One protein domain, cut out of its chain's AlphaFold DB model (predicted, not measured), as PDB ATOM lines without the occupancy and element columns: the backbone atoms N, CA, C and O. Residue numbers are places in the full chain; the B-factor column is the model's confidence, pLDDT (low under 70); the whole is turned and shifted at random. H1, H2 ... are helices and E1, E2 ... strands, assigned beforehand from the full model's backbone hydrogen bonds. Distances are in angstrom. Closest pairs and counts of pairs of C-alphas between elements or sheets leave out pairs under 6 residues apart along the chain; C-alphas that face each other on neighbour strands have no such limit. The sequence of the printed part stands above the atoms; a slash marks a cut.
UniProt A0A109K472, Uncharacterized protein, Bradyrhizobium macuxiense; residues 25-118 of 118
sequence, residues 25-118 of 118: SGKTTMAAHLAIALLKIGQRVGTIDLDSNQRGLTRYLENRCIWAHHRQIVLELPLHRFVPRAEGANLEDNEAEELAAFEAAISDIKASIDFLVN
ATOM      1  N   SER A  25     230.856 359.818 449.478       85.19
ATOM      2  CA  SER A  25     229.615 359.844 448.678       85.19
ATOM      3  C   SER A  25     228.487 360.708 449.260       85.19
ATOM      4  O   SER A  25     227.352 360.624 448.802       85.19
ATOM      5  N   GLY A  26     228.761 361.483 450.312       90.50
ATOM      6  CA  GLY A  26     227.767 362.344 450.956       90.50
ATOM      7  C   GLY A  26     226.814 361.646 451.935       90.50
ATOM      8  O   GLY A  26     225.808 362.252 452.286       90.50
ATOM      9  N   LYS A  27     227.115 360.426 452.415       92.94
ATOM     10  CA  LYS A  27     226.275 359.696 453.394       92.94
ATOM     11  C   LYS A  27     225.936 360.540 454.620       92.94
ATOM     12  O   LYS A  27     224.774 360.829 454.872       92.94
ATOM     13  N   THR A  28     226.968 361.012 455.319       94.00
ATOM     14  CA  THR A  28     226.824 361.858 456.508       94.00
ATOM     15  C   THR A  28     226.062 363.140 456.196       94.00
ATOM     16  O   THR A  28     225.214 363.555 456.977       94.00
ATOM     17  N   THR A  29     226.315 363.749 455.032       95.06
ATOM     18  CA  THR A  29     225.585 364.940 454.587       95.06
ATOM     19  C   THR A  29     224.098 364.639 454.438       95.06
ATOM     20  O   THR A  29     223.280 365.403 454.945       95.06
ATOM     21  N   MET A  30     223.738 363.533 453.788       95.88
ATOM     22  CA  MET A  30     222.347 363.123 453.603       95.88
ATOM     23  C   MET A  30     221.679 362.778 454.939       95.88
ATOM     24  O   MET A  30     220.612 363.314 455.227       95.88
ATOM     25  N   ALA A  31     222.325 361.963 455.779       97.06
ATOM     26  CA  ALA A  31     221.821 361.583 457.100       97.06
ATOM     27  C   ALA A  31     221.558 362.818 457.981       97.06
ATOM     28  O   ALA A  31     220.476 362.970 458.550       97.06
ATOM     29  N   ALA A  32     222.507 363.758 458.013       97.12
ATOM     30  CA  ALA A  32     222.373 365.019 458.733       97.12
ATOM     31  C   ALA A  32     221.201 365.867 458.216       97.12
ATOM     32  O   ALA A  32     220.376 366.326 459.007       97.12
ATOM     33  N   HIS A  33     221.100 366.081 456.900       97.69
ATOM     34  CA  HIS A  33     220.023 366.896 456.330       97.69
ATOM     35  C   HIS A  33     218.653 366.246 456.518       97.69
ATOM     36  O   HIS A  33     217.700 366.951 456.844       97.69
ATOM     37  N   LEU A  34     218.557 364.922 456.384       97.75
ATOM     38  CA  LEU A  34     217.320 364.183 456.613       97.75
ATOM     39  C   LEU A  34     216.858 364.307 458.069       97.75
ATOM     40  O   LEU A  34     215.705 364.658 458.312       97.75
ATOM     41  N   ALA A  35     217.758 364.095 459.035       97.75
ATOM     42  CA  ALA A  35     217.433 364.223 460.453       97.75
ATOM     43  C   ALA A  35     216.942 365.639 460.803       97.75
ATOM     44  O   ALA A  35     215.928 365.796 461.482       97.75
ATOM     45  N   ILE A  36     217.610 366.683 460.295       97.69
ATOM     46  CA  ILE A  36     217.181 368.072 460.518       97.69
ATOM     47  C   ILE A  36     215.856 368.378 459.812       97.69
ATOM     48  O   ILE A  36     215.019 369.064 460.392       97.69
ATOM     49  N   ALA A  37     215.635 367.880 458.595       97.62
ATOM     50  CA  ALA A  37     214.372 368.080 457.888       97.62
ATOM     51  C   ALA A  37     213.196 367.460 458.655       97.62
ATOM     52  O   ALA A  37     212.178 368.125 458.833       97.62
ATOM     53  N   LEU A  38     213.363 366.237 459.171       96.69
ATOM     54  CA  LEU A  38     212.366 365.544 459.992       96.69
ATOM     55  C   LEU A  38     212.053 366.306 461.292       96.69
ATOM     56  O   LEU A  38     210.880 366.491 461.618       96.69
ATOM     57  N   LEU A  39     213.075 366.828 461.983       96.44
ATOM     58  CA  LEU A  39     212.880 367.712 463.143       96.44
ATOM     59  C   LEU A  39     212.076 368.963 462.765       96.44
ATOM     60  O   LEU A  39     211.126 369.323 463.455       96.44
ATOM     61  N   LYS A  40     212.408 369.595 461.632       95.94
ATOM     62  CA  LYS A  40     211.753 370.826 461.164       95.94
ATOM     63  C   LYS A  40     210.286 370.644 460.790       95.94
ATOM     64  O   LYS A  40     209.531 371.612 460.846       95.94
ATOM     65  N   ILE A  41     209.881 369.429 460.434       94.62
ATOM     66  CA  ILE A  41     208.475 369.071 460.214       94.62
ATOM     67  C   ILE A  41     207.834 368.443 461.462       94.62
ATOM     68  O   ILE A  41     206.820 367.758 461.354       94.62
ATOM     69  N   GLY A  42     208.415 368.665 462.646       93.19
ATOM     70  CA  GLY A  42     207.821 368.340 463.941       93.19
ATOM     71  C   GLY A  42     207.916 366.875 464.367       93.19
ATOM     72  O   GLY A  42     207.236 366.503 465.319       93.19
ATOM     73  N   GLN A  43     208.718 366.043 463.695       94.00
ATOM     74  CA  GLN A  43     208.916 364.656 464.126       94.00
ATOM     75  C   GLN A  43     209.950 364.576 465.253       94.00
ATOM     76  O   GLN A  43     210.929 365.326 465.284       94.00
ATOM     77  N   ARG A  44     209.781 363.605 466.148       93.94
ATOM     78  CA  ARG A  44     210.788 363.233 467.144       93.94
ATOM     79  C   ARG A  44     211.836 362.361 466.459       93.94
ATOM     80  O   ARG A  44     211.518 361.287 465.953       93.94
ATOM     81  N   VAL A  45     213.085 362.812 466.422       95.94
ATOM     82  CA  VAL A  45     214.141 362.147 465.645       95.94
ATOM     83  C   VAL A  45     215.240 361.642 466.562       95.94
ATOM     84  O   VAL A  45     215.783 362.398 467.367       95.94
ATOM     85  N   GLY A  46     215.593 360.372 466.401       96.31
ATOM     86  CA  GLY A  46     216.823 359.786 466.905       96.31
ATOM     87  C   GLY A  46     217.851 359.630 465.790       96.31
ATOM     88  O   GLY A  46     217.505 359.453 464.622       96.31
ATOM     89  N   THR A  47     219.127 359.684 466.150       96.88
ATOM     90  CA  THR A  47     220.240 359.404 465.239       96.88
ATOM     91  C   THR A  47     221.227 358.452 465.889       96.88
ATOM     92  O   THR A  47     221.479 358.564 467.091       96.88
ATOM     93  N   ILE A  48     221.805 357.552 465.101       95.69
ATOM     94  CA  ILE A  48     222.862 356.643 465.548       95.69
ATOM     95  C   ILE A  48     224.041 356.710 464.578       95.69
ATOM     96  O   ILE A  48     223.855 356.524 463.381       95.69
ATOM     97  N   ASP A  49     225.241 357.011 465.069       95.25
ATOM     98  CA  ASP A  49     226.467 356.980 464.260       95.25
ATOM     99  C   ASP A  49     227.191 355.647 464.483       95.25
ATOM    100  O   ASP A  49     227.584 355.328 465.609       95.25
ATOM    101  N   LEU A  50     227.318 354.871 463.402       93.50
ATOM    102  CA  LEU A  50     228.011 353.577 463.362       93.50
ATOM    103  C   LEU A  50     229.394 353.680 462.697       93.50
ATOM    104  O   LEU A  50     230.134 352.702 462.666       93.50
ATOM    105  N   ASP A  51     229.766 354.848 462.156       91.25
ATOM    106  CA  ASP A  51     231.104 355.067 461.607       91.25
ATOM    107  C   ASP A  51     232.052 355.469 462.739       91.25
ATOM    108  O   ASP A  51     232.363 356.643 462.960       91.25
ATOM    109  N   SER A  52     232.516 354.465 463.475       87.38
ATOM    110  CA  SER A  52     233.422 354.630 464.613       87.38
ATOM    111  C   SER A  52     234.773 355.250 464.254       87.38
ATOM    112  O   SER A  52     235.394 355.891 465.103       87.38
ATOM    113  N   ASN A  53     235.193 355.154 462.990       87.19
ATOM    114  CA  ASN A  53     236.449 355.733 462.527       87.19
ATOM    115  C   ASN A  53     236.308 357.235 462.227       87.19
ATOM    116  O   ASN A  53     237.139 358.035 462.662       87.19
ATOM    117  N   GLN A  54     235.280 357.646 461.472       89.81
ATOM    118  CA  GLN A  54     235.131 359.046 461.045       89.81
ATOM    119  C   GLN A  54     234.245 359.877 461.974       89.81
ATOM    120  O   GLN A  54     234.467 361.089 462.092       89.81
ATOM    121  N   ARG A  55     233.257 359.260 462.631       94.50
ATOM    122  CA  ARG A  55     232.312 359.911 463.557       94.50
ATOM    123  C   ARG A  55     231.644 361.137 462.934       94.50
ATOM    124  O   ARG A  55     231.566 362.214 463.536       94.50
ATOM    125  N   GLY A  56     231.305 361.023 461.651       95.19
ATOM    126  CA  GLY A  56     230.903 362.160 460.833       95.19
ATOM    127  C   GLY A  56     229.600 362.787 461.324       95.19
ATOM    128  O   GLY A  56     229.502 364.016 461.409       95.19
ATOM    129  N   LEU A  57     228.612 361.956 461.664       96.38
ATOM    130  CA  LEU A  57     227.303 362.424 462.110       96.38
ATOM    131  C   LEU A  57     227.390 362.958 463.542       96.38
ATOM    132  O   LEU A  57     226.871 364.044 463.811       96.38
ATOM    133  N   THR A  58     228.122 362.266 464.420       97.44
ATOM    134  CA  THR A  58     228.412 362.737 465.782       97.44
ATOM    135  C   THR A  58     229.035 364.131 465.765       97.44
ATOM    136  O   THR A  58     228.495 365.062 466.362       97.44
ATOM    137  N   ARG A  59     230.111 364.319 464.995       97.31
ATOM    138  CA  ARG A  59     230.822 365.601 464.912       97.31
ATOM    139  C   ARG A  59     229.955 366.717 464.339       97.31
ATOM    140  O   ARG A  59     230.038 367.860 464.781       97.31
ATOM    141  N   TYR A  60     229.115 366.408 463.349       97.25
ATOM    142  CA  TYR A  60     228.166 367.379 462.806       97.25
ATOM    143  C   TYR A  60     227.202 367.891 463.887       97.25
ATOM    144  O   TYR A  60     226.991 369.101 464.001       97.25
ATOM    145  N   LEU A  61     226.642 366.990 464.699       97.69
ATOM    146  CA  LEU A  61     225.694 367.343 465.757       97.69
ATOM    147  C   LEU A  61     226.363 368.084 466.921       97.69
ATOM    148  O   LEU A  61     225.809 369.077 467.398       97.69
ATOM    149  N   GLU A  62     227.566 367.675 467.323       97.56
ATOM    150  CA  GLU A  62     228.387 368.396 468.306       97.56
ATOM    151  C   GLU A  62     228.656 369.835 467.844       97.56
ATOM    152  O   GLU A  62     228.358 370.791 468.563       97.56
ATOM    153  N   ASN A  63     229.118 370.007 466.602       97.56
ATOM    154  CA  ASN A  63     229.373 371.324 466.017       97.56
ATOM    155  C   ASN A  63     228.105 372.181 465.950       97.56
ATOM    156  O   ASN A  63     228.150 373.381 466.226       97.56
ATOM    157  N   ARG A  64     226.961 371.578 465.609       96.88
ATOM    158  CA  ARG A  64     225.664 372.263 465.589       96.88
ATOM    159  C   ARG A  64     225.276 372.772 466.978       96.88
ATOM    160  O   ARG A  64     224.823 373.910 467.087       96.88
ATOM    161  N   CYS A  65     225.468 371.958 468.017       97.06
ATOM    162  CA  CYS A  65     225.203 372.332 469.406       97.06
ATOM    163  C   CYS A  65     226.117 373.482 469.860       97.06
ATOM    164  O   CYS A  65     225.633 374.519 470.319       97.06
ATOM    165  N   ILE A  66     227.429 373.348 469.635       97.94
ATOM    166  CA  ILE A  66     228.432 374.375 469.960       97.94
ATOM    167  C   ILE A  66     228.096 375.699 469.265       97.94
ATOM    168  O   ILE A  66     228.125 376.763 469.886       97.94
ATOM    169  N   TRP A  67     227.742 375.647 467.980       97.81
ATOM    170  CA  TRP A  67     227.405 376.840 467.212       97.81
ATOM    171  C   TRP A  67     226.111 377.502 467.698       97.81
ATOM    172  O   TRP A  67     226.077 378.725 467.835       97.81
ATOM    173  N   ALA A  68     225.068 376.720 468.003       97.38
ATOM    174  CA  ALA A  68     223.816 377.231 468.569       97.38
ATOM    175  C   ALA A  68     224.063 377.963 469.895       97.38
ATOM    176  O   ALA A  68     223.606 379.092 470.075       97.38
ATOM    177  N   HIS A  69     224.875 377.358 470.770       97.25
ATOM    178  CA  HIS A  69     225.301 377.965 472.024       97.25
ATOM    179  C   HIS A  69     226.070 379.270 471.782       97.25
ATOM    180  O   HIS A  69     225.707 380.310 472.321       97.25
ATOM    181  N   HIS A  70     227.081 379.277 470.910       98.06
ATOM    182  CA  HIS A  70     227.844 380.494 470.611       98.06
ATOM    183  C   HIS A  70     226.973 381.612 470.010       98.06
ATOM    184  O   HIS A  70     227.231 382.795 470.225       98.06
ATOM    185  N   ARG A  71     225.946 381.264 469.229       98.00
ATOM    186  CA  ARG A  71     225.022 382.235 468.627       98.00
ATOM    187  C   ARG A  71     223.848 382.614 469.517       98.00
ATOM    188  O   ARG A  71     223.093 383.492 469.116       98.00
ATOM    189  N   GLN A  72     223.719 382.005 470.697       97.50
ATOM    190  CA  GLN A  72     222.609 382.238 471.623       97.50
ATOM    191  C   GLN A  72     221.247 382.021 470.944       97.50
ATOM    192  O   GLN A  72     220.303 382.785 471.133       97.50
ATOM    193  N   ILE A  73     221.158 380.973 470.122       97.25
ATOM    194  CA  ILE A  73     219.912 380.558 469.477       97.25
ATOM    195  C   ILE A  73     219.556 379.134 469.882       97.25
ATOM    196  O   ILE A  73     220.423 378.310 470.168       97.25
ATOM    197  N   VAL A  74     218.265 378.821 469.833       93.31
ATOM    198  CA  VAL A  74     217.778 377.460 470.039       93.31
ATOM    199  C   VAL A  74     217.705 376.757 468.687       93.31
ATOM    200  O   VAL A  74     217.000 377.206 467.782       93.31
ATOM    201  N   LEU A  75     218.431 375.650 468.542       94.31
ATOM    202  CA  LEU A  75     218.309 374.742 467.404       94.31
ATOM    203  C   LEU A  75     217.822 373.383 467.893       94.31
ATOM    204  O   LEU A  75     218.334 372.857 468.876       94.31
ATOM    205  N   GLU A  76     216.877 372.794 467.163       94.31
ATOM    206  CA  GLU A  76     216.495 371.400 467.379       94.31
ATOM    207  C   GLU A  76     217.705 370.491 467.133       94.31
ATOM    208  O   GLU A  76     218.482 370.689 466.179       94.31
ATOM    209  N   LEU A  77     217.830 369.489 468.000       95.56
ATOM    210  CA  LEU A  77     218.819 368.426 467.938       95.56
ATOM    211  C   LEU A  77     218.093 367.080 468.042       95.56
ATOM    212  O   LEU A  77     217.161 366.963 468.840       95.56
ATOM    213  N   PRO A  78     218.497 366.073 467.254       95.88
ATOM    214  CA  PRO A  78     217.984 364.726 467.420       95.88
ATOM    215  C   PRO A  78     218.559 364.096 468.694       95.88
ATOM    216  O   PRO A  78     219.646 364.464 469.148       95.88
ATOM    217  N   LEU A  79     217.870 363.092 469.234       95.19
ATOM    218  CA  LEU A  79     218.444 362.227 470.262       95.19
ATOM    219  C   LEU A  79     219.570 361.400 469.630       95.19
ATOM    220  O   LEU A  79     219.311 360.516 468.818       95.19
ATOM    221  N   HIS A  80     220.819 361.712 469.960       95.88
ATOM    222  CA  HIS A  80     221.981 361.102 469.321       95.88
ATOM    223  C   HIS A  80     222.599 359.979 470.162       95.88
ATOM    224  O   HIS A  80     222.707 360.090 471.389       95.88
ATOM    225  N   ARG A  81     223.045 358.912 469.494       95.31
ATOM    226  CA  ARG A  81     223.926 357.879 470.043       95.31
ATOM    227  C   ARG A  81     225.080 357.599 469.092       95.31
ATOM    228  O   ARG A  81     224.941 357.679 467.875       95.31
ATOM    229  N   PHE A  82     226.206 357.244 469.682       95.38
ATOM    230  CA  PHE A  82     227.408 356.816 468.991       95.38
ATOM    231  C   PHE A  82     227.731 355.401 469.459       95.38
ATOM    232  O   PHE A  82     227.710 355.156 470.667       95.38
ATOM    233  N   VAL A  83     228.005 354.491 468.526       95.19
ATOM    234  CA  VAL A  83     228.464 353.137 468.855       95.19
ATOM    235  C   VAL A  83     229.987 353.104 468.711       95.19
ATOM    236  O   VAL A  83     230.493 353.279 467.598       95.19
ATOM    237  N   PRO A  84     230.736 352.953 469.817       92.88
ATOM    238  CA  PRO A  84     232.187 352.877 469.762       92.88
ATOM    239  C   PRO A  84     232.641 351.569 469.110       92.88
ATOM    240  O   PRO A  84     231.947 350.558 469.172       92.88
ATOM    241  N   ARG A  85     233.832 351.605 468.512       94.06
ATOM    242  CA  ARG A  85     234.543 350.402 468.074       94.06
ATOM    243  C   ARG A  85     235.171 349.718 469.282       94.06
ATOM    244  O   ARG A  85     235.729 350.419 470.127       94.06
ATOM    245  N   ALA A  86     235.151 348.394 469.324       94.44
ATOM    246  CA  ALA A  86     235.927 347.634 470.292       94.44
ATOM    247  C   ALA A  86     237.400 347.524 469.843       94.44
ATOM    248  O   ALA A  86     237.712 347.443 468.652       94.44
ATOM    249  N   GLU A  87     238.326 347.539 470.806       91.56
ATOM    250  CA  GLU A  87     239.782 347.545 470.569       91.56
ATOM    251  C   GLU A  87     240.487 346.339 471.222       91.56
ATOM    252  O   GLU A  87     241.564 346.455 471.808       91.56
ATOM    253  N   GLY A  88     239.877 345.155 471.144       92.69
ATOM    254  CA  GLY A  88     240.442 343.897 471.637       92.69
ATOM    255  C   GLY A  88     241.276 343.135 470.600       92.69
ATOM    256  O   GLY A  88     241.223 343.393 469.396       92.69
ATOM    257  N   ALA A  89     242.049 342.154 471.079       93.81
ATOM    258  CA  ALA A  89     242.880 341.286 470.236       93.81
ATOM    259  C   ALA A  89     242.084 340.189 469.504       93.81
ATOM    260  O   ALA A  89     242.568 339.639 468.516       93.81
ATOM    261  N   ASN A  90     240.889 339.857 469.998       96.81
ATOM    262  CA  ASN A  90     240.009 338.848 469.423       96.81
ATOM    263  C   ASN A  90     238.859 339.530 468.671       96.81
ATOM    264  O   ASN A  90     238.168 340.381 469.224       96.81
ATOM    265  N   LEU A  91     238.666 339.144 467.410       94.69
ATOM    266  CA  LEU A  91     237.625 339.699 466.551       94.69
ATOM    267  C   LEU A  91     236.215 339.334 467.035       94.69
ATOM    268  O   LEU A  91     235.357 340.207 467.050       94.69
ATOM    269  N   GLU A  92     235.984 338.089 467.455       95.88
ATOM    270  CA  GLU A  92     234.650 337.636 467.883       95.88
ATOM    271  C   GLU A  92     234.189 338.370 469.149       95.88
ATOM    272  O   GLU A  92     233.033 338.782 469.250       95.88
ATOM    273  N   ASP A  93     235.114 338.597 470.089       96.56
ATOM    274  CA  ASP A  93     234.832 339.349 471.315       96.56
ATOM    275  C   ASP A  93     234.503 340.816 470.993       96.56
ATOM    276  O   ASP A  93     233.556 341.378 471.547       96.56
ATOM    277  N   ASN A  94     235.234 341.419 470.047       95.62
ATOM    278  CA  ASN A  94     234.980 342.784 469.587       95.62
ATOM    279  C   ASN A  94     233.607 342.914 468.912       95.62
ATOM    280  O   ASN A  94     232.866 343.848 469.209       95.62
ATOM    281  N   GLU A  95     233.248 341.982 468.025       95.25
ATOM    282  CA  GLU A  95     231.943 341.984 467.351       95.25
ATOM    283  C   GLU A  95     230.791 341.831 468.354       95.25
ATOM    284  O   GLU A  95     229.774 342.520 468.239       95.25
ATOM    285  N   ALA A  96     230.952 340.974 469.367       95.88
ATOM    286  CA  ALA A  96     229.966 340.806 470.430       95.88
ATOM    287  C   ALA A  96     229.807 342.078 471.284       95.88
ATOM    288  O   ALA A  96     228.682 342.457 471.622       95.88
ATOM    289  N   GLU A  97     230.909 342.759 471.610       96.12
ATOM    290  CA  GLU A  97     230.892 344.024 472.352       96.12
ATOM    291  C   GLU A  97     230.225 345.150 471.546       96.12
ATOM    292  O   GLU A  97     229.339 345.842 472.057       96.12
ATOM    293  N   GLU A  98     230.593 345.306 470.273       95.56
ATOM    294  CA  GLU A  98     230.011 346.306 469.371       95.56
ATOM    295  C   GLU A  98     228.510 346.067 469.155       95.56
ATOM    296  O   GLU A  98     227.717 347.015 469.185       95.56
ATOM    297  N   LEU A  99     228.095 344.802 469.006       95.50
ATOM    298  CA  LEU A  99     226.686 344.428 468.902       95.50
ATOM    299  C   LEU A  99     225.918 344.767 470.185       95.50
ATOM    300  O   LEU A  99     224.847 345.370 470.111       95.50
ATOM    301  N   ALA A 100     226.467 344.445 471.358       95.62
ATOM    302  CA  ALA A 100     225.841 344.778 472.636       95.62
ATOM    303  C   ALA A 100     225.703 346.300 472.829       95.62
ATOM    304  O   ALA A 100     224.656 346.788 473.270       95.62
ATOM    305  N   ALA A 101     226.725 347.074 472.447       94.31
ATOM    306  CA  ALA A 101     226.684 348.535 472.480       94.31
ATOM    307  C   ALA A 101     225.629 349.104 471.515       94.31
ATOM    308  O   ALA A 101     224.898 350.038 471.864       94.31
ATOM    309  N   PHE A 102     225.506 348.525 470.320       94.38
ATOM    310  CA  PHE A 102     224.475 348.877 469.348       94.38
ATOM    311  C   PHE A 102     223.059 348.592 469.866       94.38
ATOM    312  O   PHE A 102     222.184 349.459 469.782       94.38
ATOM    313  N   GLU A 103     222.828 347.412 470.441       93.44
ATOM    314  CA  GLU A 103     221.535 347.035 471.017       93.44
ATOM    315  C   GLU A 103     221.127 347.973 472.158       93.44
ATOM    316  O   GLU A 103     219.987 348.454 472.186       93.44
ATOM    317  N   ALA A 104     222.068 348.305 473.047       91.62
ATOM    318  CA  ALA A 104     221.855 349.274 474.117       91.62
ATOM    319  C   ALA A 104     221.502 350.666 473.559       91.62
ATOM    320  O   ALA A 104     220.502 351.265 473.966       91.62
ATOM    321  N   ALA A 105     222.258 351.153 472.569       90.50
ATOM    322  CA  ALA A 105     222.015 352.445 471.928       90.50
ATOM    323  C   ALA A 105     220.630 352.524 471.263       90.50
ATOM    324  O   ALA A 105     219.953 353.552 471.349       90.50
ATOM    325  N   ILE A 106     220.184 351.445 470.615       88.75
ATOM    326  CA  ILE A 106     218.859 351.376 469.992       88.75
ATOM    327  C   ILE A 106     217.743 351.324 471.035       88.75
ATOM    328  O   ILE A 106     216.725 352.003 470.863       88.75
ATOM    329  N   SER A 107     217.899 350.505 472.078       86.94
ATOM    330  CA  SER A 107     216.889 350.341 473.130       86.94
ATOM    331  C   SER A 107     216.581 351.677 473.812       86.94
ATOM    332  O   SER A 107     215.416 352.069 473.916       86.94
ATOM    333  N   ASP A 108     217.629 352.433 474.140       81.31
ATOM    334  CA  ASP A 108     217.549 353.777 474.717       81.31
ATOM    335  C   ASP A 108     216.755 354.767 473.853       81.31
ATOM    336  O   ASP A 108     215.990 355.588 474.363       81.31
ATOM    337  N   ILE A 109     216.954 354.727 472.532       82.19
ATOM    338  CA  ILE A 109     216.335 355.688 471.616       82.19
ATOM    339  C   ILE A 109     214.852 355.351 471.381       82.19
ATOM    340  O   ILE A 109     214.008 356.253 471.356       82.19
ATOM    341  N   LYS A 110     214.513 354.062 471.225       74.69
ATOM    342  CA  LYS A 110     213.194 353.580 470.760       74.69
ATOM    343  C   LYS A 110     211.997 354.073 471.577       74.69
ATOM    344  O   LYS A 110     210.904 354.159 471.027       74.69
ATOM    345  N   ALA A 111     212.175 354.415 472.851       67.75
ATOM    346  CA  ALA A 111     211.068 354.794 473.728       67.75
ATOM    347  C   ALA A 111     210.432 356.163 473.405       67.75
ATOM    348  O   ALA A 111     209.365 356.478 473.932       67.75
ATOM    349  N   SER A 112     211.063 357.006 472.574       75.44
ATOM    350  CA  SER A 112     210.706 358.434 472.522       75.44
ATOM    351  C   SER A 112     210.720 359.099 471.142       75.44
ATOM    352  O   SER A 112     210.490 360.306 471.068       75.44
ATOM    353  N   ILE A 113     210.934 358.348 470.058       91.62
ATOM    354  CA  ILE A 113     211.128 358.904 468.709       91.62
ATOM    355  C   ILE A 113     210.149 358.341 467.669       91.62
ATOM    356  O   ILE A 113     209.639 357.236 467.818       91.62
ATOM    357  N   ASP A 114     209.936 359.102 466.598       93.25
ATOM    358  CA  ASP A 114     209.150 358.729 465.416       93.25
ATOM    359  C   ASP A 114     210.054 358.170 464.299       93.25
ATOM    360  O   ASP A 114     209.667 357.249 463.579       93.25
ATOM    361  N   PHE A 115     211.284 358.692 464.177       94.75
ATOM    362  CA  PHE A 115     212.269 358.296 463.161       94.75
ATOM    363  C   PHE A 115     213.653 358.053 463.759       94.75
ATOM    364  O   PHE A 115     214.132 358.868 464.547       94.75
ATOM    365  N   LEU A 116     214.321 356.979 463.331       94.75
ATOM    366  CA  LEU A 116     215.733 356.704 463.602       94.75
ATOM    367  C   LEU A 116     216.527 356.816 462.297       94.75
ATOM    368  O   LEU A 116     216.233 356.094 461.348       94.75
ATOM    369  N   VAL A 117     217.533 357.690 462.252       96.31
ATOM    370  CA  VAL A 117     218.412 357.863 461.085       96.31
ATOM    371  C   VAL A 117     219.835 357.414 461.426       96.31
ATOM    372  O   VAL A 117     220.395 357.860 462.430       96.31
ATOM    373  N   ASN A 118     220.408 356.552 460.589       91.81
ATOM    374  CA  ASN A 118     221.816 356.151 460.626       91.81
ATOM    375  C   ASN A 118     222.598 356.778 459.471       91.81
ATOM    376  O   ASN A 118     222.144 356.612 458.314       91.81
TER     377      ASN A 118
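What this domain is: This is residues 25 to 118 of the 118 residues of an uncharacterized protein of Bradyrhizobium macuxiense (UniProt A0A109K472). A small three-stranded parallel sheet is sandwiched between helices, with H1 and H2 over one face and the long H3 over the other. H2 meets the sheet with residues 56 to 62 and H3 with residues 101 to 110; the far ends of these two helices reach out beyond the sheet in different directions and make the long axis. The printed part has 94 residues with three named helices and three named strands, in the order H1, E1, H2, E2, H3, E3; the sheet's order is E2, E1, E3, and the class is mostly helix. The whole is only just compact, close to loose, with a radius of gyration of the C-alphas of 14.6 A, and elongated, spanning 46 by 27 by 26 A.

How they stand to each other: H1, residues 27 to 40, runs along the strands over E1, residues 45 to 49, and E3, residues 115 to 117, at a height over the sheet of 9.3 A. E1 is the inner strand. Its N 46 is 2.8 A from O 115 of E3, within hydrogen-bond range. On its other side is E2, residues 79 to 82, where N 47 and O 79 are 2.8 A apart, also within range. H2, residues 56 to 71, is on the same face as H1, slantwise to the strands at 37 degrees to E2 on the local plane. H1 and H2 touch through residues 28 to 32 and 56 to 60 alone, at a steep tilt of 48 degrees, running the same way; their closest C-alphas, those of Thr 28 and Leu 57, are 5.7 A apart. E1, H2 and E2 form a strand-helix-strand unit, two parallel neighbour strands joined through a helix, with a right-handed crossover. H3, residues 91 to 110, is on the opposite face, along the strands, at a height of 10.1 A; its closest C-alpha pair with E2 is Arg 81 and Ala 105, 6.1 A. E2, H3 and E3 form a split unit, with E1 between its strands, also right-handed. H3 is apart from H1 and H2. In H1, H2 and H3 every O i to N i+4 pair is within hydrogen-bond range.

Where its parts are: H1 begins at C-alpha 27, (226.275, 359.696, 453.394), and is 19.9 A long. E1 measures 13.4 A, H2 22.3 A and E2 10.5 A. H3, 28.4 A, begins at C-alpha 91, (237.625, 339.699, 466.551). E3, 6.5 A, ends at C-alpha 117, (218.412, 357.863, 461.085).

The domain as a whole: The two C-alphas farthest apart, those of Gln 72 and Asn 90, are 46.8 A apart. The printed part has no cut and no long link. Its mean pLDDT is 93.9, and residue 111 alone is under 70.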